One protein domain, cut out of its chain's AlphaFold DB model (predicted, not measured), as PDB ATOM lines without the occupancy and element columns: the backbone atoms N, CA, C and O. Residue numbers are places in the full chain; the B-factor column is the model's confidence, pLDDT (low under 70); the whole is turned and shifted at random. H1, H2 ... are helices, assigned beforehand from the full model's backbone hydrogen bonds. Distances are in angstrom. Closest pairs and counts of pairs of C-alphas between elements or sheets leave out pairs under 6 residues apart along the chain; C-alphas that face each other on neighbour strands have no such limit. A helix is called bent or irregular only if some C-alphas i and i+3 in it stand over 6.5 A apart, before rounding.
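Overview. This is residues 136 to 297 and 306 to 362 of the 851 residues of the protein "DUF4157 domain-containing protein" of Acrocarpospora macrocephala (UniProt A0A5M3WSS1). The 37-residue helix H9 runs as a long rod along one side of a flat stack of helices; H7 lies along it, and with H6 and H10 these two make an up-and-down bundle, each helix running against the one before it in the chain. The hairpin of H4 and H5 crosses this bundle steeply, with H4 packed on H6 and H7; H3 packs on H5, H2 on H3 and H4, and H1 on H2, farther and farther from H9. H8 turns away near the first residues of H9, and residues 291 to 297, of which 291 to 292 belong to H8, stick out free of the rest. The printed part has 219 residues with ten named helices, H1 to H10 in chain order, and no named strand; its class is all helix. It is only just compact, close to loose, with a radius of gyration of the C-alphas of 20.0 A and spans of 64 by 53 by 26 A.

Along the chain. H9, residues 308 to 344, runs 52.2 A from C-alpha 308 at (70.714, 97.335, -9.752) to C-alpha 344 at (25.617, 73.433, 1.095). H7, residues 254 to 276, is 32.7 A long, and H6, residues 230 to 246, is 24.3 A. H10 holds residues 348 to 360 and ends with C-alpha 360 at (51.012, 84.405, 4.628). H8 holds residues 280 to 292, H4 residues 191 to 203, H5 residues 207 to 217 and H3 residues 169 to 176. H2, residues 145 to 162, is 25.9 A long and neither bent nor irregular, but only just: C-alphas 150 and 153 are 6.5 A apart. H1, residues 136 to 142, begins with C-alpha 136 at (58.780, 75.204, -30.359).

Arrangement. H9 touches H7 with 40 pairs of C-alphas within 8 A, at a shallow tilt of 20 degrees, opposite ways; the closest C-alphas, of Gly 254 and Val 333, are 4.4 A apart. H7 is the hub, touching five other helices. H6 touches H9 at a shallow tilt of 11 degrees, the same way, closest at the C-alphas of Tyr 231 and Tyr 311, 6.0 A. H6 and H7 form a hairpin, closest at the C-alphas of Leu 245 and Val 260, 6.4 A. H9 and H10 form another, with the C-alphas of Ala 337 and Pro 349 closest at 5.2 A, while H6 and H10 are apart. H8 touches H9 with residues 282 to 287 alone, at a steep tilt of 67 degrees; its Leu 283 comes closest, 5.4 A from Ser 309 between C-alphas. H4 touches H6 at a steep tilt of 54 degrees, with the C-alphas of Glu 195 and Val 241 closest at 5.3 A. H4 and H5 form a hairpin, closest at the C-alphas of Thr 198 and Ala 210, 5.0 A. H3 touches H5, closest at the C-alphas of Pro 170 and Ala 209, 5.6 A. H2 and H3 form a hairpin, closest at the C-alphas of Pro 153 and Leu 176, 5.5 A. H1 and H2 form one too, closest at the C-alphas of Leu 140 and Glu 148, 5.8 A. Every O i to N i+4 pair is within hydrogen-bond range in H1, H3, H4, H5, H6, H7 and H9; the figures are 12 of 14 in H2, 8 of 9 in H8 and 8 of 9 in H10.

Size, cuts and confidence. The two C-alphas farthest apart, of Pro 225 and Arg 345, are 64.3 A apart. Residues 298 to 305 are not printed, and C-alphas 297 and 306 are 14.7 A apart across this cut. The links from H3 to H4 and from H5 to H6 are long. Mean pLDDT of the printed part is 85.7; it is under 70 at residues 221 to 229, 290, 292 to 297, 306 and 361 to 362 of this model.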
ATOM      1  N   VAL A 136      57.768  76.238 -30.623       94.81
ATOM      2  CA  VAL A 136      58.780  75.204 -30.359       94.81
ATOM      3  C   VAL A 136      58.646  74.063 -31.358       94.81
ATOM      4  O   VAL A 136      59.645  73.520 -31.820       94.81
ATOM      5  N   VAL A 137      57.409  73.711 -31.720       94.69
ATOM      6  CA  VAL A 137      57.132  72.694 -32.744       94.69
ATOM      7  C   VAL A 137      57.627  73.165 -34.109       94.69
ATOM      8  O   VAL A 137      58.223  72.390 -34.857       94.69
ATOM      9  N   GLU A 138      57.387  74.433 -34.439       93.31
ATOM     10  CA  GLU A 138      57.837  75.053 -35.688       93.31
ATOM     11  C   GLU A 138      59.365  75.160 -35.741       93.31
ATOM     12  O   GLU A 138      59.973  74.748 -36.729       93.31
ATOM     13  N   GLU A 139      59.988  75.603 -34.650       93.50
ATOM     14  CA  GLU A 139      61.440  75.657 -34.507       93.50
ATOM     15  C   GLU A 139      62.074  74.267 -34.635       93.50
ATOM     16  O   GLU A 139      63.065  74.107 -35.348       93.50
ATOM     17  N   LEU A 140      61.502  73.241 -33.994       94.81
ATOM     18  CA  LEU A 140      62.024  71.877 -34.071       94.81
ATOM     19  C   LEU A 140      61.986  71.348 -35.508       94.81
ATOM     20  O   LEU A 140      62.959  70.752 -35.957       94.81
ATOM     21  N   ARG A 141      60.897  71.605 -36.246       94.00
ATOM     22  CA  ARG A 141      60.761  71.219 -37.665       94.00
ATOM     23  C   ARG A 141      61.771  71.923 -38.571       94.00
ATOM     24  O   ARG A 141      62.162  71.355 -39.584       94.00
ATOM     25  N   ALA A 142      62.165  73.147 -38.223       91.62
ATOM     26  CA  ALA A 142      63.141  73.938 -38.970       91.62
ATOM     27  C   ALA A 142      64.603  73.665 -38.556       91.62
ATOM     28  O   ALA A 142      65.527  74.175 -39.191       91.62
ATOM     29  N   SER A 143      64.828  72.886 -37.495       92.44
ATOM     30  CA  SER A 143      66.146  72.667 -36.896       92.44
ATOM     31  C   SER A 143      66.751  71.322 -37.296       92.44
ATOM     32  O   SER A 143      66.052  70.324 -37.419       92.44
ATOM     33  N   THR A 144      68.078  71.270 -37.429       90.88
ATOM     34  CA  THR A 144      68.841  70.024 -37.623       90.88
ATOM     35  C   THR A 144      70.071  69.998 -36.709       90.88
ATOM     36  O   THR A 144      70.495  71.025 -36.167       90.88
ATOM     37  N   GLY A 145      70.650  68.814 -36.491       92.88
ATOM     38  CA  GLY A 145      71.939  68.663 -35.810       92.88
ATOM     39  C   GLY A 145      71.943  69.177 -34.364       92.88
ATOM     40  O   GLY A 145      71.190  68.699 -33.516       92.88
ATOM     41  N   ALA A 146      72.840  70.119 -34.052       88.25
ATOM     42  CA  ALA A 146      72.992  70.666 -32.700       88.25
ATOM     43  C   ALA A 146      71.770  71.480 -32.236       88.25
ATOM     44  O   ALA A 146      71.360  71.342 -31.084       88.25
ATOM     45  N   ARG A 147      71.150  72.257 -33.136       89.25
ATOM     46  CA  ARG A 147      69.959  73.066 -32.833       89.25
ATOM     47  C   ARG A 147      68.754  72.185 -32.519       89.25
ATOM     48  O   ARG A 147      68.074  72.403 -31.526       89.25
ATOM     49  N   GLU A 148      68.555  71.109 -33.281       93.81
ATOM     50  CA  GLU A 148      67.488  70.135 -33.011       93.81
ATOM     51  C   GLU A 148      67.632  69.502 -31.614       93.81
ATOM     52  O   GLU A 148      66.665  69.436 -30.851       93.81
ATOM     53  N   ARG A 149      68.853  69.095 -31.233       93.00
ATOM     54  CA  ARG A 149      69.134  68.557 -29.889       93.00
ATOM     55  C   ARG A 149      68.871  69.573 -28.775       93.00
ATOM     56  O   ARG A 149      68.465  69.160 -27.694       93.00
ATOM     57  N   ALA A 150      69.077  70.864 -29.032       91.81
ATOM     58  CA  ALA A 150      68.814  71.938 -28.076       91.81
ATOM     59  C   ALA A 150      67.314  72.269 -27.939       91.81
ATOM     60  O   ALA A 150      66.853  72.591 -26.846       91.81
ATOM     61  N   VAL A 151      66.534  72.134 -29.017       94.69
ATOM     62  CA  VAL A 151      65.087  72.422 -29.022       94.69
ATOM     63  C   VAL A 151      64.267  71.291 -28.384       94.69
ATOM     64  O   VAL A 151      63.264  71.556 -27.719       94.69
ATOM     65  N   ARG A 152      64.690  70.025 -28.515       95.12
ATOM     66  CA  ARG A 152      63.957  68.858 -27.974       95.12
ATOM     67  C   ARG A 152      63.648  68.949 -26.462       95.12
ATOM     68  O   ARG A 152      62.496  68.704 -26.102       95.12
ATOM     69  N   PRO A 153      64.589  69.319 -25.567       95.81
ATOM     70  CA  PRO A 153      64.289  69.509 -24.143       95.81
ATOM     71  C   PRO A 153      63.271  70.624 -23.864       95.81
ATOM     72  O   PRO A 153      62.458  70.480 -22.952       95.81
ATOM     73  N   ILE A 154      63.276  71.702 -24.663       95.00
ATOM     74  CA  ILE A 154      62.287  72.789 -24.559       95.00
ATOM     75  C   ILE A 154      60.896  72.246 -24.900       95.00
ATOM     76  O   ILE A 154      59.952  72.469 -24.144       95.00
ATOM     77  N   LEU A 155      60.775  71.468 -25.984       96.00
ATOM     78  CA  LEU A 155      59.503  70.855 -26.375       96.00
ATOM     79  C   LEU A 155      58.981  69.902 -25.299       96.00
ATOM     80  O   LEU A 155      57.832  70.030 -24.886       96.00
ATOM     81  N   ALA A 156      59.831  69.002 -24.798       96.75
ATOM     82  CA  ALA A 156      59.450  68.032 -23.775       96.75
ATOM     83  C   ALA A 156      58.936  68.711 -22.493       96.75
ATOM     84  O   ALA A 156      57.935  68.275 -21.917       96.75
ATOM     85  N   LEU A 157      59.589  69.801 -22.067       97.25
ATOM     86  CA  LEU A 157      59.116  70.622 -20.955       97.25
ATOM     87  C   LEU A 157      57.755  71.250 -21.274       97.25
ATOM     88  O   LEU A 157      56.821  71.113 -20.485       97.25
ATOM     89  N   CYS A 158      57.624  71.925 -22.416       96.62
ATOM     90  CA  CYS A 158      56.390  72.609 -22.785       96.62
ATOM     91  C   CYS A 158      55.192  71.658 -22.951       96.62
ATOM     92  O   CYS A 158      54.073  72.008 -22.577       96.62
ATOM     93  N   GLU A 159      55.409  70.452 -23.474       95.81
ATOM     94  CA  GLU A 159      54.385  69.409 -23.565       95.81
ATOM     95  C   GLU A 159      53.985  68.895 -22.181       95.81
ATOM     96  O   GLU A 159      52.794  68.783 -21.895       95.81
ATOM     97  N   ALA A 160      54.952  68.643 -21.291       96.94
ATOM     98  CA  ALA A 160      54.669  68.235 -19.914       96.94
ATOM     99  C   ALA A 160      53.878  69.299 -19.150       96.94
ATOM    100  O   ALA A 160      52.933  68.975 -18.433       96.94
ATOM    101  N   VAL A 161      54.226  70.572 -19.345       95.94
ATOM    102  CA  VAL A 161      53.498  71.714 -18.785       95.94
ATOM    103  C   VAL A 161      52.091  71.823 -19.382       95.94
ATOM    104  O   VAL A 161      51.137  72.063 -18.647       95.94
ATOM    105  N   ALA A 162      51.931  71.634 -20.696       93.62
ATOM    106  CA  ALA A 162      50.623  71.653 -21.359       93.62
ATOM    107  C   ALA A 162      49.700  70.520 -20.883       93.62
ATOM    108  O   ALA A 162      48.489  70.710 -20.829       93.62
ATOM    109  N   GLN A 163      50.280  69.365 -20.554       95.12
ATOM    110  CA  GLN A 163      49.591  68.158 -20.089       95.12
ATOM    111  C   GLN A 163      49.490  68.077 -18.557       95.12
ATOM    112  O   GLN A 163      49.057  67.056 -18.034       95.12
ATOM    113  N   GLU A 164      49.926  69.118 -17.837       95.44
ATOM    114  CA  GLU A 164      49.923  69.189 -16.369       95.44
ATOM    115  C   GLU A 164      50.640  68.009 -15.676       95.44
ATOM    116  O   GLU A 164      50.314  67.630 -14.549       95.44
ATOM    117  N   ARG A 165      51.677  67.440 -16.313       96.25
ATOM    118  CA  ARG A 165      52.493  66.336 -15.771       96.25
ATOM    119  C   ARG A 165      53.460  66.821 -14.689       96.25
ATOM    120  O   ARG A 165      54.680  66.793 -14.847       96.25
ATOM    121  N   ALA A 166      52.912  67.278 -13.563       92.94
ATOM    122  CA  ALA A 166      53.651  67.999 -12.531       92.94
ATOM    123  C   ALA A 166      54.809  67.209 -11.890       92.94
ATOM    124  O   ALA A 166      55.746  67.817 -11.366       92.94
ATOM    125  N   ALA A 167      54.755  65.874 -11.898       95.00
ATOM    126  CA  ALA A 167      55.819  65.011 -11.379       95.00
ATOM    127  C   ALA A 167      57.091  65.039 -12.248       95.00
ATOM    128  O   ALA A 167      58.193  64.965 -11.712       95.00
ATOM    129  N   ASP A 168      56.945  65.233 -13.561       96.56
ATOM    130  CA  ASP A 168      58.053  65.152 -14.522       96.56
ATOM    131  C   ASP A 168      58.825  66.477 -14.626       96.56
ATOM    132  O   ASP A 168      60.000  66.513 -14.996       96.56
ATOM    133  N   LEU A 169      58.163  67.588 -14.282       96.19
ATOM    134  CA  LEU A 169      58.670  68.948 -14.475       96.19
ATOM    135  C   LEU A 169      60.040  69.214 -13.831       96.19
ATOM    136  O   LEU A 169      60.875  69.810 -14.510       96.19
ATOM    137  N   PRO A 170      60.337  68.787 -12.584       95.75
ATOM    138  CA  PRO A 170      61.655  69.020 -11.993       95.75
ATOM    139  C   PRO A 170      62.791  68.387 -12.807       95.75
ATOM    140  O   PRO A 170      63.812  69.032 -13.042       95.75
ATOM    141  N   ALA A 171      62.598  67.153 -13.282       96.44
ATOM    142  CA  ALA A 171      63.594  66.444 -14.080       96.44
ATOM    143  C   ALA A 171      63.764  67.078 -15.470       96.44
ATOM    144  O   ALA A 171      64.889  67.257 -15.934       96.44
ATOM    145  N   LEU A 172      62.659  67.475 -16.109       97.06
ATOM    146  CA  LEU A 172      62.679  68.132 -17.418       97.06
ATOM    147  C   LEU A 172      63.353  69.507 -17.366       97.06
ATOM    148  O   LEU A 172      64.167  69.819 -18.232       97.06
ATOM    149  N   VAL A 173      63.089  70.304 -16.325       96.19
ATOM    150  CA  VAL A 173      63.793  71.577 -16.116       96.19
ATOM    151  C   VAL A 173      65.279  71.337 -15.844       96.19
ATOM    152  O   VAL A 173      66.113  72.017 -16.434       96.19
ATOM    153  N   ALA A 174      65.644  70.350 -15.020       94.06
ATOM    154  CA  ALA A 174      67.049  70.020 -14.766       94.06
ATOM    155  C   ALA A 174      67.796  69.533 -16.024       94.06
ATOM    156  O   ALA A 174      68.999  69.756 -16.153       94.06
ATOM    157  N   ALA A 175      67.104  68.871 -16.955       92.62
ATOM    158  CA  ALA A 175      67.659  68.524 -18.259       92.62
ATOM    159  C   ALA A 175      67.828  69.767 -19.145       92.62
ATOM    160  O   ALA A 175      68.867  69.930 -19.785       92.62
ATOM    161  N   LEU A 176      66.840  70.666 -19.141       91.56
ATOM    162  CA  LEU A 176      66.872  71.908 -19.905       91.56
ATOM    163  C   LEU A 176      68.024  72.828 -19.484       91.56
ATOM    164  O   LEU A 176      68.693  73.388 -20.346       91.56
ATOM    165  N   THR A 177      68.319  72.943 -18.186       88.25
ATOM    166  CA  THR A 177      69.411  73.807 -17.704       88.25
ATOM    167  C   THR A 177      70.806  73.376 -18.176       88.25
ATOM    168  O   THR A 177      71.756  74.147 -18.034       88.25
ATOM    169  N   ARG A 178      70.936  72.175 -18.760       89.25
ATOM    170  CA  ARG A 178      72.168  71.644 -19.367       89.25
ATOM    171  C   ARG A 178      72.258  71.881 -20.878       89.25
ATOM    172  O   ARG A 178      73.276  71.535 -21.472       89.25
ATOM    173  N   VAL A 179      71.211  72.419 -21.508       88.25
ATOM    174  CA  VAL A 179      71.214  72.740 -22.942       88.25
ATOM    175  C   VAL A 179      72.231  73.842 -23.218       88.25
ATOM    176  O   VAL A 179      72.207  74.887 -22.566       88.25
ATOM    177  N   ASP A 180      73.104  73.615 -24.204       83.69
ATOM    178  CA  ASP A 180      74.009  74.650 -24.701       83.69
ATOM    179  C   ASP A 180      73.206  75.727 -25.432       83.69
ATOM    180  O   ASP A 180      72.701  75.536 -26.540       83.69
ATOM    181  N   VAL A 181      73.102  76.874 -24.776       79.12
ATOM    182  CA  VAL A 181      72.333  78.038 -25.213       79.12
ATOM    183  C   VAL A 181      72.829  78.599 -26.547       79.12
ATOM    184  O   VAL A 181      72.047  79.164 -27.301       79.12
ATOM    185  N   ARG A 182      74.107  78.379 -26.888       81.25
ATOM    186  CA  ARG A 182      74.725  78.850 -28.140       81.25
ATOM    187  C   ARG A 182      74.205  78.113 -29.374       81.25
ATOM    188  O   ARG A 182      74.415  78.572 -30.491       81.25
ATOM    189  N   ALA A 183      73.570  76.957 -29.180       85.69
ATOM    190  CA  ALA A 183      72.952  76.191 -30.254       85.69
ATOM    191  C   ALA A 183      71.552  76.709 -30.629       85.69
ATOM    192  O   ALA A 183      70.991  76.245 -31.623       85.69
ATOM    193  N   LEU A 184      70.978  77.627 -29.843       85.12
ATOM    194  CA  LEU A 184      69.669  78.231 -30.086       85.12
ATOM    195  C   LEU A 184      69.799  79.531 -30.888       85.12
ATOM    196  O   LEU A 184      70.849  80.172 -30.915       85.12
ATOM    197  N   ARG A 185      68.712  79.914 -31.562       81.94
ATOM    198  CA  ARG A 185      68.597  81.217 -32.225       81.94
ATOM    199  C   ARG A 185      68.387  82.315 -31.178       81.94
ATOM    200  O   ARG A 185      67.726  82.076 -30.176       81.94
ATOM    201  N   GLU A 186      68.894  83.514 -31.445       71.62
ATOM    202  CA  GLU A 186      68.895  84.639 -30.498       71.62
ATOM    203  C   GLU A 186      67.508  85.031 -29.957       71.62
ATOM    204  O   GLU A 186      67.375  85.369 -28.787       71.62
ATOM    205  N   ASP A 187      66.460  84.958 -30.778       71.81
ATOM    206  CA  ASP A 187      65.078  85.278 -30.399       71.81
ATOM    207  C   ASP A 187      64.248  84.036 -30.014       71.81
ATOM    208  O   ASP A 187      63.015  84.102 -29.985       71.81
ATOM    209  N   PHE A 188      64.899  82.896 -29.740       83.44
ATOM    210  CA  PHE A 188      64.241  81.639 -29.389       83.44
ATOM    211  C   PHE A 188      64.783  81.023 -28.084       83.44
ATOM    212  O   PHE A 188      65.993  80.833 -27.948       83.44
ATOM    213  N   PRO A 189      63.911  80.594 -27.150       87.75
ATOM    214  CA  PRO A 189      62.456  80.729 -27.146       87.75
ATOM    215  C   PRO A 189      62.011  82.181 -26.939       87.75
ATOM    216  O   PRO A 189      62.735  82.993 -26.363       87.75
ATOM    217  N   SER A 190      60.798  82.514 -27.386       85.00
ATOM    218  CA  SER A 190      60.288  83.876 -27.238       85.00
ATOM    219  C   SER A 190      60.008  84.222 -25.769       85.00
ATOM    220  O   SER A 190      59.674  83.349 -24.961       85.00
ATOM    221  N   HIS A 191      60.049  85.519 -25.428       79.31
ATOM    222  CA  HIS A 191      59.635  86.008 -24.101       79.31
ATOM    223  C   HIS A 191      58.249  85.492 -23.717       79.31
ATOM    224  O   HIS A 191      58.054  84.994 -22.613       79.31
ATOM    225  N   ARG A 192      57.310  85.490 -24.669       82.44
ATOM    226  CA  ARG A 192      55.943  85.018 -24.444       82.44
ATOM    227  C   ARG A 192      55.891  83.545 -24.041       82.44
ATOM    228  O   ARG A 192      55.100  83.186 -23.167       82.44
ATOM    229  N   LEU A 193      56.679  82.684 -24.691       90.44
ATOM    230  CA  LEU A 193      56.744  81.272 -24.320       90.44
ATOM    231  C   LEU A 193      57.348  81.107 -22.928       90.44
ATOM    232  O   LEU A 193      56.837  80.314 -22.134       90.44
ATOM    233  N   ALA A 194      58.415  81.851 -22.636       90.50
ATOM    234  CA  ALA A 194      59.078  81.803 -21.344       90.50
ATOM    235  C   ALA A 194      58.146  82.260 -20.215       90.50
ATOM    236  O   ALA A 194      57.961  81.525 -19.252       90.50
ATOM    237  N   GLU A 195      57.495  83.415 -20.354       88.88
ATOM    238  CA  GLU A 195      56.529  83.966 -19.392       88.88
ATOM    239  C   GLU A 195      55.375  82.983 -19.119       88.88
ATOM    240  O   GLU A 195      55.073  82.674 -17.965       88.88
ATOM    241  N   GLU A 196      54.757  82.431 -20.172       92.62
ATOM    242  CA  GLU A 196      53.658  81.465 -20.036       92.62
ATOM    243  C   GLU A 196      54.135  80.148 -19.400       92.62
ATOM    244  O   GLU A 196      53.424  79.573 -18.575       92.62
ATOM    245  N   THR A 197      55.337  79.675 -19.745       95.75
ATOM    246  CA  THR A 197      55.926  78.468 -19.143       95.75
ATOM    247  C   THR A 197      56.207  78.692 -17.662       95.75
ATOM    248  O   THR A 197      55.767  77.885 -16.843       95.75
ATOM    249  N   THR A 198      56.842  79.807 -17.291       96.44
ATOM    250  CA  THR A 198      57.085  80.189 -15.892       96.44
ATOM    251  C   THR A 198      55.774  80.263 -15.111       96.44
ATOM    252  O   THR A 198      55.643  79.605 -14.079       96.44
ATOM    253  N   ALA A 199      54.768  80.983 -15.618       95.44
ATOM    254  CA  ALA A 199      53.472  81.109 -14.952       95.44
ATOM    255  C   ALA A 199      52.795  79.742 -14.736       95.44
ATOM    256  O   ALA A 199      52.287  79.461 -13.649       95.44
ATOM    257  N   ARG A 200      52.826  78.849 -15.735       96.12
ATOM    258  CA  ARG A 200      52.263  77.493 -15.613       96.12
ATOM    259  C   ARG A 200      53.038  76.603 -14.647       96.12
ATOM    260  O   ARG A 200      52.413  75.868 -13.889       96.12
ATOM    261  N   LEU A 201      54.368  76.682 -14.626       97.12
ATOM    262  CA  LEU A 201      55.185  75.968 -13.640       97.12
ATOM    263  C   LEU A 201      54.821  76.397 -12.211       97.12
ATOM    264  O   LEU A 201      54.654  75.545 -11.338       97.12
ATOM    265  N   ILE A 202      54.641  77.700 -11.976       96.62
ATOM    266  CA  ILE A 202      54.224  78.219 -10.667       96.62
ATOM    267  C   ILE A 202      52.814  77.711 -10.306       96.62
ATOM    268  O   ILE A 202      52.631  77.200  -9.203       96.62
ATOM    269  N   LEU A 203      51.848  77.756 -11.235       95.06
ATOM    270  CA  LEU A 203      50.478  77.241 -11.022       95.06
ATOM    271  C   LEU A 203      50.419  75.752 -10.684       95.06
ATOM    272  O   LEU A 203      49.546  75.325  -9.932       95.06
ATOM    273  N   LEU A 204      51.346  74.963 -11.223       95.56
ATOM    274  CA  LEU A 204      51.472  73.534 -10.934       95.56
ATOM    275  C   LEU A 204      52.223  73.258  -9.616       95.56
ATOM    276  O   LEU A 204      52.619  72.122  -9.349       95.56
ATOM    277  N   GLY A 205      52.460  74.285  -8.790       94.31
ATOM    278  CA  GLY A 205      53.175  74.158  -7.523       94.31
ATOM    279  C   GLY A 205      54.651  73.802  -7.716       94.31
ATOM    280  O   GLY A 205      55.227  73.062  -6.917       94.31
ATOM    281  N   ARG A 206      55.269  74.262  -8.812       96.06
ATOM    282  CA  ARG A 206      56.682  74.022  -9.149       96.06
ATOM    283  C   ARG A 206      57.476  75.323  -9.207       96.06
ATOM    284  O   ARG A 206      58.267  75.528 -10.121       96.06
ATOM    285  N   ALA A 207      57.319  76.179  -8.197       91.75
ATOM    286  CA  ALA A 207      58.008  77.469  -8.110       91.75
ATOM    287  C   ALA A 207      59.546  77.352  -8.182       91.75
ATOM    288  O   ALA A 207      60.184  78.155  -8.855       91.75
ATOM    289  N   HIS A 208      60.150  76.315  -7.587       91.38
ATOM    290  CA  HIS A 208      61.595  76.058  -7.717       91.38
ATOM    291  C   HIS A 208      62.018  75.644  -9.137       91.38
ATOM    292  O   HIS A 208      63.098  76.009  -9.596       91.38
ATOM    293  N   ALA A 209      61.172  74.905  -9.857       94.62
ATOM    294  CA  ALA A 209      61.446  74.565 -11.252       94.62
ATOM    295  C   ALA A 209      61.249  75.794 -12.155       94.62
ATOM    296  O   ALA A 209      62.073  76.050 -13.024       94.62
ATOM    297  N   ALA A 210      60.215  76.602 -11.896       95.00
ATOM    298  CA  ALA A 210      60.002  77.889 -12.556       95.00
ATOM    299  C   ALA A 210      61.215  78.809 -12.371       95.00
ATOM    300  O   ALA A 210      61.735  79.358 -13.332       95.00
ATOM    301  N   ALA A 211      61.727  78.882 -11.145       91.44
ATOM    302  CA  ALA A 211      62.935  79.607 -10.790       91.44
ATOM    303  C   ALA A 211      64.157  79.191 -11.624       91.44
ATOM    304  O   ALA A 211      64.829  80.050 -12.194       91.44
ATOM    305  N   ALA A 212      64.438  77.888 -11.701       92.38
ATOM    306  CA  ALA A 212      65.556  77.359 -12.477       92.38
ATOM    307  C   ALA A 212      65.372  77.582 -13.989       92.38
ATOM    308  O   ALA A 212      66.331  77.933 -14.677       92.38
ATOM    309  N   PHE A 213      64.141  77.433 -14.487       93.75
ATOM    310  CA  PHE A 213      63.779  77.738 -15.870       93.75
ATOM    311  C   PHE A 213      64.016  79.215 -16.203       93.75
ATOM    312  O   PHE A 213      64.713  79.501 -17.173       93.75
ATOM    313  N   THR A 214      63.519  80.149 -15.385       90.31
ATOM    314  CA  THR A 214      63.721  81.592 -15.578       90.31
ATOM    315  C   THR A 214      65.205  81.948 -15.567       90.31
ATOM    316  O   THR A 214      65.665  82.666 -16.448       90.31
ATOM    317  N   THR A 215      65.992  81.406 -14.631       87.75
ATOM    318  CA  THR A 215      67.445  81.642 -14.602       87.75
ATOM    319  C   THR A 215      68.145  81.113 -15.852       87.75
ATOM    320  O   THR A 215      69.063  81.761 -16.346       87.75
ATOM    321  N   TRP A 216      67.745  79.950 -16.374       89.06
ATOM    322  CA  TRP A 216      68.273  79.443 -17.643       89.06
ATOM    323  C   TRP A 216      67.857  80.330 -18.822       89.06
ATOM    324  O   TRP A 216      68.708  80.711 -19.619       89.06
ATOM    325  N   TYR A 217      66.587  80.726 -18.883       86.88
ATOM    326  CA  TYR A 217      66.040  81.580 -19.934       86.88
ATOM    327  C   TYR A 217      66.746  82.942 -20.001       86.88
ATOM    328  O   TYR A 217      67.209  83.350 -21.062       86.88
ATOM    329  N   LEU A 218      66.935  83.603 -18.856       81.06
ATOM    330  CA  LEU A 218      67.631  84.893 -18.771       81.06
ATOM    331  C   LEU A 218      69.135  84.798 -19.105       81.06
ATOM    332  O   LEU A 218      69.797  85.823 -19.255       81.06
ATOM    333  N   ARG A 219      69.698  83.584 -19.240       76.94
ATOM    334  CA  ARG A 219      71.076  83.347 -19.720       76.94
ATOM    335  C   ARG A 219      71.173  83.147 -21.237       76.94
ATOM    336  O   ARG A 219      72.292  83.081 -21.735       76.94
ATOM    337  N   LEU A 220      70.053  83.027 -21.959       72.31
ATOM    338  CA  LEU A 220      70.035  82.736 -23.401       72.31
ATOM    339  C   LEU A 220      70.543  83.883 -24.288       72.31
ATOM    340  O   LEU A 220      70.881  83.642 -25.440       72.31
ATOM    341  N   ALA A 221      70.669  85.106 -23.773       58.91
ATOM    342  CA  ALA A 221      71.292  86.208 -24.510       58.91
ATOM    343  C   ALA A 221      72.824  86.002 -24.597       58.91
ATOM    344  O   ALA A 221      73.465  85.992 -23.534       58.91
ATOM    345  N   PRO A 222      73.446  85.850 -25.803       49.41
ATOM    346  CA  PRO A 222      73.628  86.976 -26.759       49.41
ATOM    347  C   PRO A 222      73.819  86.660 -28.288       49.41
ATOM    348  O   PRO A 222      74.501  85.695 -28.626       49.41
ATOM    349  N   SER A 223      73.447  87.581 -29.208       43.78
ATOM    350  CA  SER A 223      74.248  87.911 -30.422       43.78
ATOM    351  C   SER A 223      73.945  89.285 -31.080       43.78
ATOM    352  O   SER A 223      73.336  89.375 -32.135       43.78
ATOM    353  N   GLY A 224      74.513  90.382 -30.561       47.66
ATOM    354  CA  GLY A 224      74.486  91.696 -31.231       47.66
ATOM    355  C   GLY A 224      75.454  92.713 -30.602       47.66
ATOM    356  O   GLY A 224      76.027  92.423 -29.552       47.66
ATOM    357  N   PRO A 225      75.661  93.911 -31.193       38.94
ATOM    358  CA  PRO A 225      76.674  94.891 -30.758       38.94
ATOM    359  C   PRO A 225      76.390  95.584 -29.405       38.94
ATOM    360  O   PRO A 225      77.075  96.543 -29.051       38.94
ATOM    361  N   TYR A 226      75.406  95.120 -28.629       41.44
ATOM    362  CA  TYR A 226      75.008  95.706 -27.348       41.44
ATOM    363  C   TYR A 226      75.308  94.744 -26.176       41.44
ATOM    364  O   TYR A 226      74.882  93.591 -26.218       41.44
ATOM    365  N   PRO A 227      76.022  95.176 -25.116       44.84
ATOM    366  CA  PRO A 227      76.357  94.317 -23.973       44.84
ATOM    367  C   PRO A 227      75.165  94.062 -23.020       44.84
ATOM    368  O   PRO A 227      74.243  94.876 -22.947       44.84
ATOM    369  N   ARG A 228      75.233  92.918 -22.302       49.75
ATOM    370  CA  ARG A 228      74.241  92.283 -21.387       49.75
ATOM    371  C   ARG A 228      73.326  93.243 -20.608       49.75
ATOM    372  O   ARG A 228      73.824  94.213 -20.042       49.75
ATOM    373  N   ARG A 229      72.039  92.887 -20.439       63.66
ATOM    374  CA  ARG A 229      71.082  93.632 -19.587       63.66
ATOM    375  C   ARG A 229      70.109  92.733 -18.808       63.66
ATOM    376  O   ARG A 229      68.901  92.822 -18.971       63.66
ATOM    377  N   TYR A 230      70.648  91.874 -17.935       70.62
ATOM    378  CA  TYR A 230      69.870  90.930 -17.107       70.62
ATOM    379  C   TYR A 230      68.666  91.584 -16.397       70.62
ATOM    380  O   TYR A 230      67.580  91.014 -16.396       70.62
ATOM    381  N   TYR A 231      68.844  92.783 -15.831       76.38
ATOM    382  CA  TYR A 231      67.797  93.472 -15.071       76.38
ATOM    383  C   TYR A 231      66.602  93.929 -15.922       76.38
ATOM    384  O   TYR A 231      65.471  93.827 -15.451       76.38
ATOM    385  N   ASP A 232      66.828  94.361 -17.168       72.19
ATOM    386  CA  ASP A 232      65.755  94.801 -18.074       72.19
ATOM    387  C   ASP A 232      64.814  93.625 -18.408       72.19
ATOM    388  O   ASP A 232      63.590  93.720 -18.267       72.19
ATOM    389  N   ASP A 233      65.398  92.492 -18.810       76.38
ATOM    390  CA  ASP A 233      64.654  91.286 -19.191       76.38
ATOM    391  C   ASP A 233      63.974  90.634 -17.983       76.38
ATOM    392  O   ASP A 233      62.839  90.159 -18.082       76.38
ATOM    393  N   ALA A 234      64.649  90.623 -16.830       83.31
ATOM    394  CA  ALA A 234      64.108  90.059 -15.603       83.31
ATOM    395  C   ALA A 234      62.918  90.874 -15.080       83.31
ATOM    396  O   ALA A 234      61.891  90.286 -14.733       83.31
ATOM    397  N   GLU A 235      63.007  92.212 -15.068       80.75
ATOM    398  CA  GLU A 235      61.883  93.070 -14.674       80.75
ATOM    399  C   GLU A 235      60.645  92.770 -15.526       80.75
ATOM    400  O   GLU A 235      59.557  92.532 -14.989       80.75
ATOM    401  N   TRP A 236      60.814  92.766 -16.851       75.62
ATOM    402  CA  TRP A 236      59.727  92.507 -17.791       75.62
ATOM    403  C   TRP A 236      59.127  91.112 -17.595       75.62
ATOM    404  O   TRP A 236      57.907  90.968 -17.485       75.62
ATOM    405  N   HIS A 237      59.981  90.090 -17.496       83.94
ATOM    406  CA  HIS A 237      59.553  88.710 -17.298       83.94
ATOM    407  C   HIS A 237      58.654  88.578 -16.065       83.94
ATOM    408  O   HIS A 237      57.585  87.971 -16.136       83.94
ATOM    409  N   TRP A 238      59.042  89.183 -14.940       88.12
ATOM    410  CA  TRP A 238      58.251  89.121 -13.714       88.12
ATOM    411  C   TRP A 238      56.915  89.868 -13.809       88.12
ATOM    412  O   TRP A 238      55.916  89.381 -13.277       88.12
ATOM    413  N   GLN A 239      56.864  91.004 -14.514       82.50
ATOM    414  CA  GLN A 239      55.613  91.734 -14.762       82.50
ATOM    415  C   GLN A 239      54.620  90.906 -15.587       82.50
ATOM    416  O   GLN A 239      53.443  90.818 -15.235       82.50
ATOM    417  N   GLU A 240      55.086  90.259 -16.655       82.50
ATOM    418  CA  GLU A 240      54.226  89.441 -17.516       82.50
ATOM    419  C   GLU A 240      53.822  88.120 -16.846       82.50
ATOM    420  O   GLU A 240      52.681  87.681 -17.002       82.50
ATOM    421  N   VAL A 241      54.691  87.511 -16.027       89.25
ATOM    422  CA  VAL A 241      54.318  86.354 -15.194       89.25
ATOM    423  C   VAL A 241      53.220  86.737 -14.202       89.25
ATOM    424  O   VAL A 241      52.222  86.020 -14.096       89.25
ATOM    425  N   LEU A 242      53.348  87.879 -13.515       88.62
ATOM    426  CA  LEU A 242      52.301  88.393 -12.630       88.62
ATOM    427  C   LEU A 242      50.978  88.599 -13.382       88.62
ATOM    428  O   LEU A 242      49.928  88.155 -12.908       88.62
ATOM    429  N   ALA A 243      51.016  89.235 -14.556       83.25
ATOM    430  CA  ALA A 243      49.830  89.446 -15.381       83.25
ATOM    431  C   ALA A 243      49.190  88.111 -15.804       83.25
ATOM    432  O   ALA A 243      47.984  87.928 -15.649       83.25
ATOM    433  N   ALA A 244      49.993  87.141 -16.251       84.88
ATOM    434  CA  ALA A 244      49.526  85.823 -16.675       84.88
ATOM    435  C   ALA A 244      48.897  85.000 -15.538       84.88
ATOM    436  O   ALA A 244      47.967  84.228 -15.787       84.88
ATOM    437  N   LEU A 245      49.391  85.140 -14.303       91.06
ATOM    438  CA  LEU A 245      48.771  84.542 -13.117       91.06
ATOM    439  C   LEU A 245      47.471  85.264 -12.750       91.06
ATOM    440  O   LEU A 245      46.447  84.613 -12.550       91.06
ATOM    441  N   SER A 246      47.494  86.596 -12.716       87.50
ATOM    442  CA  SER A 246      46.341  87.428 -12.344       87.50
ATOM    443  C   SER A 246      45.160  87.243 -13.305       87.50
ATOM    444  O   SER A 246      44.013  87.162 -12.870       87.50
ATOM    445  N   ASP A 247      45.429  87.082 -14.604       85.44
ATOM    446  CA  ASP A 247      44.424  86.814 -15.643       85.44
ATOM    447  C   ASP A 247      43.691  85.471 -15.460       85.44
ATOM    448  O   ASP A 247      42.644  85.250 -16.073       85.44
ATOM    449  N   LYS A 248      44.226  84.559 -14.639       89.81
ATOM    450  CA  LYS A 248      43.629  83.242 -14.369       89.81
ATOM    451  C   LYS A 248      42.730  83.223 -13.135       89.81
ATOM    452  O   LYS A 248      42.163  82.172 -12.845       89.81
ATOM    453  N   ILE A 249      42.593  84.338 -12.413       89.38
ATOM    454  CA  ILE A 249      41.643  84.446 -11.300       89.38
ATOM    455  C   ILE A 249      40.225  84.253 -11.853       89.38
ATOM    456  O   ILE A 249      39.712  85.088 -12.602       89.38
ATOM    457  N   ASP A 250      39.587  83.149 -11.470       90.25
ATOM    458  CA  ASP A 250      38.228  82.802 -11.867       90.25
ATOM    459  C   ASP A 250      37.265  83.007 -10.692       90.25
ATOM    460  O   ASP A 250      37.190  82.209  -9.756       90.25
ATOM    461  N   TRP A 251      36.491  84.087 -10.756       87.88
ATOM    462  CA  TRP A 251      35.497  84.454  -9.743       87.88
ATOM    463  C   TRP A 251      34.334  83.455  -9.621       87.88
ATOM    464  O   TRP A 251      33.588  83.489  -8.640       87.88
ATOM    465  N   SER A 252      34.159  82.574 -10.609       88.31
ATOM    466  CA  SER A 252      33.131  81.532 -10.608       88.31
ATOM    467  C   SER A 252      33.632  80.178 -10.095       88.31
ATOM    468  O   SER A 252      32.816  79.383  -9.624       88.31
ATOM    469  N   ASP A 253      34.948  79.950 -10.094       91.19
ATOM    470  CA  ASP A 253      35.587  78.715  -9.634       91.19
ATOM    471  C   ASP A 253      36.585  78.996  -8.495       91.19
ATOM    472  O   ASP A 253      37.738  79.388  -8.690       91.19
ATOM    473  N   GLY A 254      36.132  78.738  -7.266       91.06
ATOM    474  CA  GLY A 254      36.943  78.921  -6.064       91.06
ATOM    475  C   GLY A 254      38.142  77.972  -5.994       91.06
ATOM    476  O   GLY A 254      39.173  78.345  -5.446       91.06
ATOM    477  N   ALA A 255      38.064  76.772  -6.575       92.31
ATOM    478  CA  ALA A 255      39.191  75.843  -6.581       92.31
ATOM    479  C   ALA A 255      40.274  76.296  -7.571       92.31
ATOM    480  O   ALA A 255      41.465  76.198  -7.264       92.31
ATOM    481  N   ALA A 256      39.880  76.820  -8.736       93.25
ATOM    482  CA  ALA A 256      40.809  77.446  -9.676       93.25
ATOM    483  C   ALA A 256      41.475  78.687  -9.070       93.25
ATOM    484  O   ALA A 256      42.704  78.775  -9.065       93.25
ATOM    485  N   SER A 257      40.693  79.593  -8.477       94.62
ATOM    486  CA  SER A 257      41.224  80.795  -7.822       94.62
ATOM    487  C   SER A 257      42.118  80.484  -6.621       94.62
ATOM    488  O   SER A 257      43.092  81.198  -6.398       94.62
ATOM    489  N   LEU A 258      41.873  79.392  -5.889       94.81
ATOM    490  CA  LEU A 258      42.767  78.949  -4.818       94.81
ATOM    491  C   LEU A 258      44.145  78.520  -5.357       94.81
ATOM    492  O   LEU A 258      45.161  78.864  -4.759       94.81
ATOM    493  N   ARG A 259      44.206  77.834  -6.510       94.75
ATOM    494  CA  ARG A 259      45.493  77.511  -7.163       94.75
ATOM    495  C   ARG A 259      46.228  78.770  -7.620       94.75
ATOM    496  O   ARG A 259      47.450  78.840  -7.521       94.75
ATOM    497  N   VAL A 260      45.493  79.768  -8.111       95.69
ATOM    498  CA  VAL A 260      46.071  81.064  -8.495       95.69
ATOM    499  C   VAL A 260      46.576  81.828  -7.272       95.69
ATOM    500  O   VAL A 260      47.655  82.407  -7.339       95.69
ATOM    501  N   LEU A 261      45.856  81.784  -6.146       95.00
ATOM    502  CA  LEU A 261      46.324  82.340  -4.876       95.00
ATOM    503  C   LEU A 261      47.662  81.712  -4.468       95.00
ATOM    504  O   LEU A 261      48.623  82.444  -4.251       95.00
ATOM    505  N   ASP A 262      47.747  80.377  -4.435       93.75
ATOM    506  CA  ASP A 262      48.990  79.662  -4.106       93.75
ATOM    507  C   ASP A 262      50.141  80.072  -5.050       93.75
ATOM    508  O   ASP A 262      51.274  80.293  -4.616       93.75
ATOM    509  N   ALA A 263      49.843  80.248  -6.342       95.62
ATOM    510  CA  ALA A 263      50.812  80.683  -7.341       95.62
ATOM    511  C   ALA A 263      51.296  82.132  -7.139       95.62
ATOM    512  O   ALA A 263      52.491  82.403  -7.244       95.62
ATOM    513  N   LEU A 264      50.390  83.063  -6.835       93.75
ATOM    514  CA  LEU A 264      50.724  84.469  -6.582       93.75
ATOM    515  C   LEU A 264      51.531  84.635  -5.291       93.75
ATOM    516  O   LEU A 264      52.477  85.419  -5.264       93.75
ATOM    517  N   VAL A 265      51.222  83.852  -4.253       91.19
ATOM    518  CA  VAL A 265      52.029  83.786  -3.024       91.19
ATOM    519  C   VAL A 265      53.440  83.283  -3.331       91.19
ATOM    520  O   VAL A 265      54.424  83.890  -2.906       91.19
ATOM    521  N   ALA A 266      53.567  82.215  -4.121       91.94
ATOM    522  CA  ALA A 266      54.871  81.707  -4.534       91.94
ATOM    523  C   ALA A 266      55.666  82.732  -5.367       91.94
ATOM    524  O   ALA A 266      56.877  82.870  -5.174       91.94
ATOM    525  N   LEU A 267      54.998  83.481  -6.252       92.50
ATOM    526  CA  LEU A 267      55.616  84.580  -6.997       92.50
ATOM    527  C   LEU A 267      56.084  85.700  -6.060       92.50
ATOM    528  O   LEU A 267      57.218  86.150  -6.188       92.50
ATOM    529  N   PHE A 268      55.256  86.115  -5.097       90.25
ATOM    530  CA  PHE A 268      55.624  87.128  -4.104       90.25
ATOM    531  C   PHE A 268      56.909  86.746  -3.356       90.25
ATOM    532  O   PHE A 268      57.859  87.528  -3.310       90.25
ATOM    533  N   HIS A 269      56.985  85.511  -2.849       87.56
ATOM    534  CA  HIS A 269      58.195  84.998  -2.205       87.56
ATOM    535  C   HIS A 269      59.399  84.977  -3.147       87.56
ATOM    536  O   HIS A 269      60.507  85.304  -2.726       87.56
ATOM    537  N   ARG A 270      59.202  84.618  -4.422       90.25
ATOM    538  CA  ARG A 270      60.287  84.626  -5.406       90.25
ATOM    539  C   ARG A 270      60.816  86.036  -5.663       90.25
ATOM    540  O   ARG A 270      62.027  86.198  -5.751       90.25
ATOM    541  N   LEU A 271      59.941  87.032  -5.775       89.38
ATOM    542  CA  LEU A 271      60.331  88.428  -5.993       89.38
ATOM    543  C   LEU A 271      61.113  88.983  -4.801       89.38
ATOM    544  O   LEU A 271      62.124  89.649  -5.001       89.38
ATOM    545  N   ARG A 272      60.694  88.649  -3.574       85.75
ATOM    546  CA  ARG A 272      61.444  88.983  -2.354       85.75
ATOM    547  C   ARG A 272      62.805  88.292  -2.315       85.75
ATOM    548  O   ARG A 272      63.805  88.954  -2.096       85.75
ATOM    549  N   ALA A 273      62.868  86.998  -2.623       87.56
ATOM    550  CA  ALA A 273      64.137  86.273  -2.664       87.56
ATOM    551  C   ALA A 273      65.098  86.811  -3.743       87.56
ATOM    552  O   ALA A 273      66.305  86.844  -3.528       87.56
ATOM    553  N   GLU A 274      64.574  87.233  -4.900       88.12
ATOM    554  CA  GLU A 274      65.363  87.902  -5.942       88.12
ATOM    555  C   GLU A 274      65.899  89.250  -5.444       88.12
ATOM    556  O   GLU A 274      67.067  89.555  -5.655       88.12
ATOM    557  N   GLN A 275      65.058  90.027  -4.755       88.12
ATOM    558  CA  GLN A 275      65.416  91.320  -4.175       88.12
ATOM    559  C   GLN A 275      66.501  91.183  -3.099       88.12
ATOM    560  O   GLN A 275      67.501  91.895  -3.154       88.12
ATOM    561  N   ASP A 276      66.329  90.243  -2.168       86.75
ATOM    562  CA  ASP A 276      67.275  89.954  -1.083       86.75
ATOM    563  C   ASP A 276      68.602  89.376  -1.604       86.75
ATOM    564  O   ASP A 276      69.631  89.458  -0.936       86.75
ATOM    565  N   GLY A 277      68.582  88.777  -2.799       88.19
ATOM    566  CA  GLY A 277      69.755  88.218  -3.467       88.19
ATOM    567  C   GLY A 277      70.619  89.240  -4.213       88.19
ATOM    568  O   GLY A 277      71.671  88.859  -4.729       88.19
ATOM    569  N   LEU A 278      70.200  90.509  -4.303       88.44
ATOM    570  CA  LEU A 278      70.988  91.569  -4.938       88.44
ATOM    571  C   LEU A 278      72.193  91.963  -4.069       88.44
ATOM    572  O   LEU A 278      72.105  92.016  -2.842       88.44
ATOM    573  N   ASP A 279      73.328  92.278  -4.704       90.25
ATOM    574  CA  ASP A 279      74.533  92.684  -3.978       90.25
ATOM    575  C   ASP A 279      74.318  94.039  -3.283       90.25
ATOM    576  O   ASP A 279      74.133  95.082  -3.914       90.25
ATOM    577  N   VAL A 280      74.354  94.021  -1.948       88.94
ATOM    578  CA  VAL A 280      74.080  95.192  -1.103       88.94
ATOM    579  C   VAL A 280      75.119  96.303  -1.301       88.94
ATOM    580  O   VAL A 280      74.781  97.485  -1.195       88.94
ATOM    581  N   LYS A 281      76.380  95.961  -1.602       90.56
ATOM    582  CA  LYS A 281      77.445  96.950  -1.825       90.56
ATOM    583  C   LYS A 281      77.277  97.625  -3.180       90.56
ATOM    584  O   LYS A 281      77.376  98.849  -3.249       90.56
ATOM    585  N   GLU A 282      76.985  96.857  -4.229       86.69
ATOM    586  CA  GLU A 282      76.666  97.410  -5.550       86.69
ATOM    587  C   GLU A 282      75.412  98.283  -5.492       86.69
ATOM    588  O   GLU A 282      75.407  99.382  -6.040       86.69
ATOM    589  N   LEU A 283      74.380  97.849  -4.761       85.62
ATOM    590  CA  LEU A 283      73.159  98.621  -4.544       85.62
ATOM    591  C   LEU A 283      73.440  99.972  -3.872       85.62
ATOM    592  O   LEU A 283      72.946 101.003  -4.332       85.62
ATOM    593  N   ALA A 284      74.235  99.984  -2.799       86.94
ATOM    594  CA  ALA A 284      74.599 101.211  -2.091       86.94
ATOM    595  C   ALA A 284      75.434 102.158  -2.967       86.94
ATOM    596  O   ALA A 284      75.165 103.359  -3.001       86.94
ATOM    597  N   ALA A 285      76.407 101.620  -3.710       84.44
ATOM    598  CA  ALA A 285      77.226 102.397  -4.635       84.44
ATOM    599  C   ALA A 285      76.392 103.001  -5.778       84.44
ATOM    600  O   ALA A 285      76.561 104.169  -6.126       84.44
ATOM    601  N   ASP A 286      75.456 102.230  -6.333       81.06
ATOM    602  CA  ASP A 286      74.572 102.665  -7.412       81.06
ATOM    603  C   ASP A 286      73.601 103.761  -6.941       81.06
ATOM    604  O   ASP A 286      73.435 104.770  -7.627       81.06
ATOM    605  N   ARG A 287      73.035 103.631  -5.729       84.12
ATOM    606  CA  ARG A 287      72.217 104.692  -5.109       84.12
ATOM    607  C   ARG A 287      73.028 105.960  -4.829       84.12
ATOM    608  O   ARG A 287      72.526 107.053  -5.075       84.12
ATOM    609  N   ALA A 288      74.266 105.831  -4.346       83.25
ATOM    610  CA  ALA A 288      75.146 106.975  -4.107       83.25
ATOM    611  C   ALA A 288      75.476 107.725  -5.408       83.25
ATOM    612  O   ALA A 288      75.430 108.954  -5.421       83.25
ATOM    613  N   ARG A 289      75.711 107.003  -6.517       75.31
ATOM    614  CA  ARG A 289      75.902 107.603  -7.848       75.31
ATOM    615  C   ARG A 289      74.702 108.463  -8.259       75.31
ATOM    616  O   ARG A 289      74.885 109.611  -8.651       75.31
ATOM    617  N   PHE A 290      73.479 107.947  -8.114       67.12
ATOM    618  CA  PHE A 290      72.253 108.682  -8.467       67.12
ATOM    619  C   PHE A 290      71.896 109.836  -7.516       67.12
ATOM    620  O   PHE A 290      71.045 110.660  -7.847       67.12
ATOM    621  N   ALA A 291      72.523 109.919  -6.339       71.31
ATOM    622  CA  ALA A 291      72.374 111.072  -5.452       71.31
ATOM    623  C   ALA A 291      73.186 112.289  -5.936       71.31
ATOM    624  O   ALA A 291      72.820 113.423  -5.632       71.31
ATOM    625  N   THR A 292      74.274 112.064  -6.680       66.75
ATOM    626  CA  THR A 292      75.176 113.115  -7.187       66.75
ATOM    627  C   THR A 292      75.001 113.403  -8.676       66.75
ATOM    628  O   THR A 292      75.276 114.512  -9.124       66.75
ATOM    629  N   GLU A 293      74.528 112.423  -9.441       58.94
ATOM    630  CA  GLU A 293      74.213 112.542 -10.863       58.94
ATOM    631  C   GLU A 293      72.709 112.285 -11.028       58.94
ATOM    632  O   GLU A 293      72.270 111.154 -10.790       58.94
ATOM    633  N   PRO A 294      71.878 113.285 -11.393       50.28
ATOM    634  CA  PRO A 294      70.480 113.003 -11.683       50.28
ATOM    635  C   PRO A 294      70.404 111.939 -12.790       50.28
ATOM    636  O   PRO A 294      71.239 111.955 -13.702       50.28
ATOM    637  N   PRO A 295      69.428 111.009 -12.743       48.25
ATOM    638  CA  PRO A 295      69.222 110.075 -13.843       48.25
ATOM    639  C   PRO A 295      69.082 110.884 -15.140       48.25
ATOM    640  O   PRO A 295      68.458 111.950 -15.099       48.25
ATOM    641  N   PRO A 296      69.689 110.447 -16.259       47.91
ATOM    642  CA  PRO A 296      69.770 111.255 -17.468       47.91
ATOM    643  C   PRO A 296      68.389 111.805 -17.838       47.91
ATOM    644  O   PRO A 296      67.437 111.059 -18.071       47.91
ATOM    645  N   SER A 297      68.283 113.133 -17.822       45.03
ATOM    646  CA  SER A 297      67.098 113.886 -18.216       45.03
ATOM    647  C   SER A 297      66.799 113.610 -19.689       45.03
ATOM    648  O   SER A 297      67.691 113.808 -20.505       45.03
ATOM    649  N   VAL A 306      67.929  99.901 -16.686       64.25
ATOM    650  CA  VAL A 306      67.620  99.494 -15.313       64.25
ATOM    651  C   VAL A 306      68.928  99.116 -14.620       64.25
ATOM    652  O   VAL A 306      69.554  98.098 -14.920       64.25
ATOM    653  N   SER A 307      69.380  99.969 -13.703       75.88
ATOM    654  CA  SER A 307      70.503  99.658 -12.817       75.88
ATOM    655  C   SER A 307      70.082  98.691 -11.702       75.88
ATOM    656  O   SER A 307      68.897  98.411 -11.525       75.88
ATOM    657  N   ILE A 308      71.032  98.205 -10.896       82.56
ATOM    658  CA  ILE A 308      70.714  97.335  -9.752       82.56
ATOM    659  C   ILE A 308      69.762  98.013  -8.748       82.56
ATOM    660  O   ILE A 308      68.857  97.356  -8.235       82.56
ATOM    661  N   SER A 309      69.898  99.327  -8.504       81.88
ATOM    662  CA  SER A 309      68.978 100.051  -7.614       81.88
ATOM    663  C   SER A 309      67.591 100.254  -8.217       81.88
ATOM    664  O   SER A 309      66.598 100.081  -7.514       81.88
ATOM    665  N   MET A 310      67.503 100.507  -9.523       80.69
ATOM    666  CA  MET A 310      66.222 100.578 -10.229       80.69
ATOM    667  C   MET A 310      65.524  99.215 -10.270       80.69
ATOM    668  O   MET A 310      64.321  99.141 -10.038       80.69
ATOM    669  N   TYR A 311      66.268  98.127 -10.501       84.00
ATOM    670  CA  TYR A 311      65.722  96.770 -10.489       84.00
ATOM    671  C   TYR A 311      65.218  96.383  -9.102       84.00
ATOM    672  O   TYR A 311      64.111  95.867  -8.978       84.00
ATOM    673  N   HIS A 312      65.989  96.690  -8.054       87.31
ATOM    674  CA  HIS A 312      65.556  96.523  -6.670       87.31
ATOM    675  C   HIS A 312      64.215  97.237  -6.411       87.31
ATOM    676  O   HIS A 312      63.296  96.663  -5.822       87.31
ATOM    677  N   ASP A 313      64.071  98.479  -6.873       80.62
ATOM    678  CA  ASP A 313      62.849  99.264  -6.678       80.62
ATOM    679  C   ASP A 313      61.683  98.729  -7.538       80.62
ATOM    680  O   ASP A 313      60.541  98.652  -7.071       80.62
ATOM    681  N   SER A 314      61.965  98.237  -8.748       80.94
ATOM    682  CA  SER A 314      61.006  97.507  -9.582       80.94
ATOM    683  C   SER A 314      60.536  96.203  -8.932       80.94
ATOM    684  O   SER A 314      59.334  95.942  -8.930       80.94
ATOM    685  N   LEU A 315      61.426  95.411  -8.328       85.62
ATOM    686  CA  LEU A 315      61.056  94.200  -7.589       85.62
ATOM    687  C   LEU A 315      60.139  94.524  -6.408       85.62
ATOM    688  O   LEU A 315      59.129  93.842  -6.245       85.62
ATOM    689  N   THR A 316      60.408  95.599  -5.656       82.56
ATOM    690  CA  THR A 316      59.491  96.096  -4.610       82.56
ATOM    691  C   THR A 316      58.094  96.355  -5.178       82.56
ATOM    692  O   THR A 316      57.095  95.867  -4.648       82.56
ATOM    693  N   ARG A 317      58.004  97.087  -6.295       79.69
ATOM    694  CA  ARG A 317      56.728  97.434  -6.941       79.69
ATOM    695  C   ARG A 317      55.985  96.207  -7.475       79.69
ATOM    696  O   ARG A 317      54.763  96.115  -7.324       79.69
ATOM    697  N   ILE A 318      56.692  95.269  -8.105       81.62
ATOM    698  CA  ILE A 318      56.090  94.033  -8.626       81.62
ATOM    699  C   ILE A 318      55.645  93.146  -7.461       81.62
ATOM    700  O   ILE A 318      54.550  92.599  -7.522       81.62
ATOM    701  N   ALA A 319      56.423  93.050  -6.377       85.75
ATOM    702  CA  ALA A 319      56.039  92.310  -5.176       85.75
ATOM    703  C   ALA A 319      54.777  92.903  -4.538       85.75
ATOM    704  O   ALA A 319      53.835  92.167  -4.252       85.75
ATOM    705  N   ARG A 320      54.694  94.232  -4.412       83.00
ATOM    706  CA  ARG A 320      53.471  94.918  -3.973       83.00
ATOM    707  C   ARG A 320      52.273  94.554  -4.859       83.00
ATOM    708  O   ARG A 320      51.236  94.142  -4.352       83.00
ATOM    709  N   SER A 321      52.439  94.621  -6.181       83.56
ATOM    710  CA  SER A 321      51.381  94.277  -7.146       83.56
ATOM    711  C   SER A 321      50.985  92.792  -7.076       83.56
ATOM    712  O   SER A 321      49.812  92.447  -7.206       83.56
ATOM    713  N   ALA A 322      51.951  91.899  -6.839       86.62
ATOM    714  CA  ALA A 322      51.707  90.476  -6.635       86.62
ATOM    715  C   ALA A 322      50.894  90.235  -5.365       86.62
ATOM    716  O   ALA A 322      49.928  89.475  -5.402       86.62
ATOM    717  N   PHE A 323      51.223  90.926  -4.272       86.88
ATOM    718  CA  PHE A 323      50.428  90.878  -3.054       86.88
ATOM    719  C   PHE A 323      49.008  91.419  -3.274       86.88
ATOM    720  O   PHE A 323      48.049  90.747  -2.905       86.88
ATOM    721  N   GLU A 324      48.832  92.564  -3.933       85.00
ATOM    722  CA  GLU A 324      47.499  93.086  -4.279       85.00
ATOM    723  C   GLU A 324      46.688  92.057  -5.097       85.00
ATOM    724  O   GLU A 324      45.518  91.802  -4.802       85.00
ATOM    725  N   ALA A 325      47.323  91.364  -6.051       87.12
ATOM    726  CA  ALA A 325      46.691  90.284  -6.809       87.12
ATOM    727  C   ALA A 325      46.303  89.077  -5.931       87.12
ATOM    728  O   ALA A 325      45.251  88.470  -6.168       87.12
ATOM    729  N   THR A 326      47.082  88.741  -4.886       90.94
ATOM    730  CA  THR A 326      46.673  87.702  -3.917       90.94
ATOM    731  C   THR A 326      45.340  88.049  -3.262       90.94
ATOM    732  O   THR A 326      44.527  87.154  -3.045       90.94
ATOM    733  N   GLN A 327      45.062  89.334  -3.011       90.94
ATOM    734  CA  GLN A 327      43.816  89.761  -2.376       90.94
ATOM    735  C   GLN A 327      42.602  89.542  -3.280       90.94
ATOM    736  O   GLN A 327      41.545  89.147  -2.793       90.94
ATOM    737  N   ALA A 328      42.750  89.727  -4.595       89.50
ATOM    738  CA  ALA A 328      41.695  89.419  -5.559       89.50
ATOM    739  C   ALA A 328      41.409  87.912  -5.632       89.50
ATOM    740  O   ALA A 328      40.249  87.501  -5.560       89.50
ATOM    741  N   ALA A 329      42.454  87.080  -5.708       92.38
ATOM    742  CA  ALA A 329      42.303  85.626  -5.687       92.38
ATOM    743  C   ALA A 329      41.675  85.150  -4.368       92.38
ATOM    744  O   ALA A 329      40.721  84.375  -4.380       92.38
ATOM    745  N   PHE A 330      42.148  85.675  -3.234       94.25
ATOM    746  CA  PHE A 330      41.586  85.400  -1.915       94.25
ATOM    747  C   PHE A 330      40.099  85.755  -1.860       94.25
ATOM    748  O   PHE A 330      39.284  84.929  -1.450       94.25
ATOM    749  N   GLN A 331      39.730  86.953  -2.317       93.38
ATOM    750  CA  GLN A 331      38.346  87.416  -2.314       93.38
ATOM    751  C   GLN A 331      37.438  86.527  -3.171       93.38
ATOM    752  O   GLN A 331      36.333  86.195  -2.737       93.38
ATOM    753  N   ALA A 332      37.902  86.095  -4.347       91.69
ATOM    754  CA  ALA A 332      37.163  85.167  -5.198       91.69
ATOM    755  C   ALA A 332      36.856  83.850  -4.465       91.69
ATOM    756  O   ALA A 332      35.711  83.391  -4.467       91.69
ATOM    757  N   VAL A 333      37.844  83.264  -3.776       94.62
ATOM    758  CA  VAL A 333      37.637  82.037  -2.987       94.62
ATOM    759  C   VAL A 333      36.724  82.294  -1.786       94.62
ATOM    760  O   VAL A 333      35.837  81.485  -1.524       94.62
ATOM    761  N   LEU A 334      36.893  83.421  -1.084       94.44
ATOM    762  CA  LEU A 334      36.103  83.782   0.097       94.44
ATOM    763  C   LEU A 334      34.611  83.887  -0.237       94.44
ATOM    764  O   LEU A 334      33.772  83.386   0.509       94.44
ATOM    765  N   GLU A 335      34.268  84.479  -1.383       91.31
ATOM    766  CA  GLU A 335      32.883  84.548  -1.858       91.31
ATOM    767  C   GLU A 335      32.296  83.165  -2.143       91.31
ATOM    768  O   GLU A 335      31.161  82.882  -1.758       91.31
ATOM    769  N   ARG A 336      33.062  82.282  -2.800       91.19
ATOM    770  CA  ARG A 336      32.612  80.906  -3.051       91.19
ATOM    771  C   ARG A 336      32.479  80.122  -1.742       91.19
ATOM    772  O   ARG A 336      31.548  79.333  -1.616       91.19
ATOM    773  N   ALA A 337      33.361  80.360  -0.771       93.81
ATOM    774  CA  ALA A 337      33.286  79.770   0.561       93.81
ATOM    775  C   ALA A 337      32.026  80.234   1.308       93.81
ATOM    776  O   ALA A 337      31.291  79.404   1.833       93.81
ATOM    777  N   ALA A 338      31.725  81.536   1.297       92.25
ATOM    778  CA  ALA A 338      30.505  82.074   1.893       92.25
ATOM    779  C   ALA A 338      29.239  81.492   1.233       92.25
ATOM    780  O   ALA A 338      28.330  81.060   1.940       92.25
ATOM    781  N   ASP A 339      29.200  81.395  -0.101       89.38
ATOM    782  CA  ASP A 339      28.087  80.769  -0.831       89.38
ATOM    783  C   ASP A 339      27.939  79.271  -0.495       89.38
ATOM    784  O   ASP A 339      26.822  78.768  -0.329       89.38
ATOM    785  N   ALA A 340      29.054  78.544  -0.377       90.56
ATOM    786  CA  ALA A 340      29.077  77.124  -0.028       90.56
ATOM    787  C   ALA A 340      28.577  76.874   1.403       90.56
ATOM    788  O   ALA A 340      27.779  75.959   1.619       90.56
ATOM    789  N   LEU A 341      28.960  77.725   2.359       91.00
ATOM    790  CA  LEU A 341      28.447  77.688   3.729       91.00
ATOM    791  C   LEU A 341      26.946  77.994   3.774       91.00
ATOM    792  O   LEU A 341      26.194  77.267   4.423       91.00
ATOM    793  N   ALA A 342      26.503  79.015   3.036       86.81
ATOM    794  CA  ALA A 342      25.107  79.439   3.003       86.81
ATOM    795  C   ALA A 342      24.162  78.392   2.390       86.81
ATOM    796  O   ALA A 342      23.025  78.263   2.842       86.81
ATOM    797  N   THR A 343      24.611  77.653   1.366       82.62
ATOM    798  CA  THR A 343      23.735  76.773   0.562       82.62
ATOM    799  C   THR A 343      23.970  75.276   0.757       82.62
ATOM    800  O   THR A 343      23.027  74.498   0.647       82.62
ATOM    801  N   ARG A 344      25.210  74.852   1.030       75.94
ATOM    802  CA  ARG A 344      25.617  73.433   1.095       75.94
ATOM    803  C   ARG A 344      26.216  73.036   2.443       75.94
ATOM    804  O   ARG A 344      26.468  71.855   2.651       75.94
ATOM    805  N   ARG A 345      26.454  74.005   3.338       79.56
ATOM    806  CA  ARG A 345      27.210  73.844   4.595       79.56
ATOM    807  C   ARG A 345      28.610  73.244   4.389       79.56
ATOM    808  O   ARG A 345      29.150  72.604   5.287       79.56
ATOM    809  N   ASP A 346      29.198  73.448   3.211       88.94
ATOM    810  CA  ASP A 346      30.544  72.966   2.902       88.94
ATOM    811  C   ASP A 346      31.590  73.978   3.384       88.94
ATOM    812  O   ASP A 346      31.614  75.128   2.942       88.94
ATOM    813  N   ARG A 347      32.452  73.535   4.305       91.94
ATOM    814  CA  ARG A 347      33.530  74.342   4.890       91.94
ATOM    815  C   ARG A 347      34.884  74.157   4.209       91.94
ATOM    816  O   ARG A 347      35.804  74.913   4.511       91.94
ATOM    817  N   ALA A 348      35.036  73.190   3.300       91.81
ATOM    818  CA  ALA A 348      36.335  72.860   2.720       91.81
ATOM    819  C   ALA A 348      37.037  74.062   2.047       91.81
ATOM    820  O   ALA A 348      38.243  74.223   2.263       91.81
ATOM    821  N   PRO A 349      36.337  74.951   1.306       92.06
ATOM    822  CA  PRO A 349      36.959  76.154   0.751       92.06
ATOM    823  C   PRO A 349      37.443  77.142   1.824       92.06
ATOM    824  O   PRO A 349      38.489  77.767   1.655       92.06
ATOM    825  N   LEU A 350      36.714  77.264   2.940       94.19
ATOM    826  CA  LEU A 350      37.075  78.150   4.048       94.19
ATOM    827  C   LEU A 350      38.312  77.632   4.790       94.19
ATOM    828  O   LEU A 350      39.272  78.376   4.979       94.19
ATOM    829  N   ASP A 351      38.315  76.343   5.141       92.25
ATOM    830  CA  ASP A 351      39.451  75.686   5.796       92.25
ATOM    831  C   ASP A 351      40.703  75.753   4.903       92.25
ATOM    832  O   ASP A 351      41.834  75.853   5.381       92.25
ATOM    833  N   ALA A 352      40.517  75.691   3.579       92.44
ATOM    834  CA  ALA A 352      41.605  75.855   2.631       92.44
ATOM    835  C   ALA A 352      42.211  77.263   2.668       92.44
ATOM    836  O   ALA A 352      43.438  77.347   2.627       92.44
ATOM    837  N   LEU A 353      41.396  78.322   2.762       93.44
ATOM    838  CA  LEU A 353      41.870  79.706   2.893       93.44
ATOM    839  C   LEU A 353      42.595  79.953   4.212       93.44
ATOM    840  O   LEU A 353      43.643  80.591   4.209       93.44
ATOM    841  N   GLU A 354      42.077  79.420   5.317       91.12
ATOM    842  CA  GLU A 354      42.684  79.583   6.643       91.12
ATOM    843  C   GLU A 354      44.135  79.103   6.670       91.12
ATOM    844  O   GLU A 354      45.028  79.857   7.053       91.12
ATOM    845  N   ARG A 355      44.398  77.915   6.112       89.19
ATOM    846  CA  ARG A 355      45.766  77.387   5.984       89.19
ATOM    847  C   ARG A 355      46.704  78.311   5.196       89.19
ATOM    848  O   ARG A 355      47.906  78.306   5.446       89.19
ATOM    849  N   ARG A 356      46.186  79.084   4.228       87.25
ATOM    850  CA  ARG A 356      46.997  80.037   3.445       87.25
ATOM    851  C   ARG A 356      47.221  81.340   4.192       87.25
ATOM    852  O   ARG A 356      48.323  81.868   4.103       87.25
ATOM    853  N   ILE A 357      46.232  81.839   4.936       83.56
ATOM    854  CA  ILE A 357      46.438  83.012   5.799       83.56
ATOM    855  C   ILE A 357      47.518  82.720   6.829       83.56
ATOM    856  O   ILE A 357      48.420  83.529   6.983       83.56
ATOM    857  N   GLU A 358      47.475  81.566   7.496       76.50
ATOM    858  CA  GLU A 358      48.499  81.203   8.484       76.50
ATOM    859  C   GLU A 358      49.908  81.149   7.874       76.50
ATOM    860  O   GLU A 358      50.889  81.497   8.533       76.50
ATOM    861  N   ALA A 359      50.024  80.735   6.609       74.56
ATOM    862  CA  ALA A 359      51.287  80.753   5.877       74.56
ATOM    863  C   ALA A 359      51.720  82.183   5.499       74.56
ATOM    864  O   ALA A 359      52.885  82.534   5.682       74.56
ATOM    865  N   LEU A 360      50.786  83.010   5.018       70.88
ATOM    866  CA  LEU A 360      51.012  84.405   4.628       70.88
ATOM    867  C   LEU A 360      51.326  85.314   5.822       70.88
ATOM    868  O   LEU A 360      52.181  86.185   5.714       70.88
ATOM    869  N   GLY A 361      50.698  85.089   6.975       64.88
ATOM    870  CA  GLY A 361      50.911  85.864   8.201       64.88
ATOM    871  C   GLY A 361      52.315  85.711   8.796       64.88
ATOM    872  O   GLY A 361      52.694  86.471   9.678       64.88
ATOM    873  N   ARG A 362      53.116  84.756   8.303       67.69
ATOM    874  CA  ARG A 362      54.541  84.603   8.654       67.69
ATOM    875  C   ARG A 362      55.463  85.482   7.807       67.69
ATOM    876  O   ARG A 362      56.676  85.469   8.025       67.69
TER     877      ARG A 362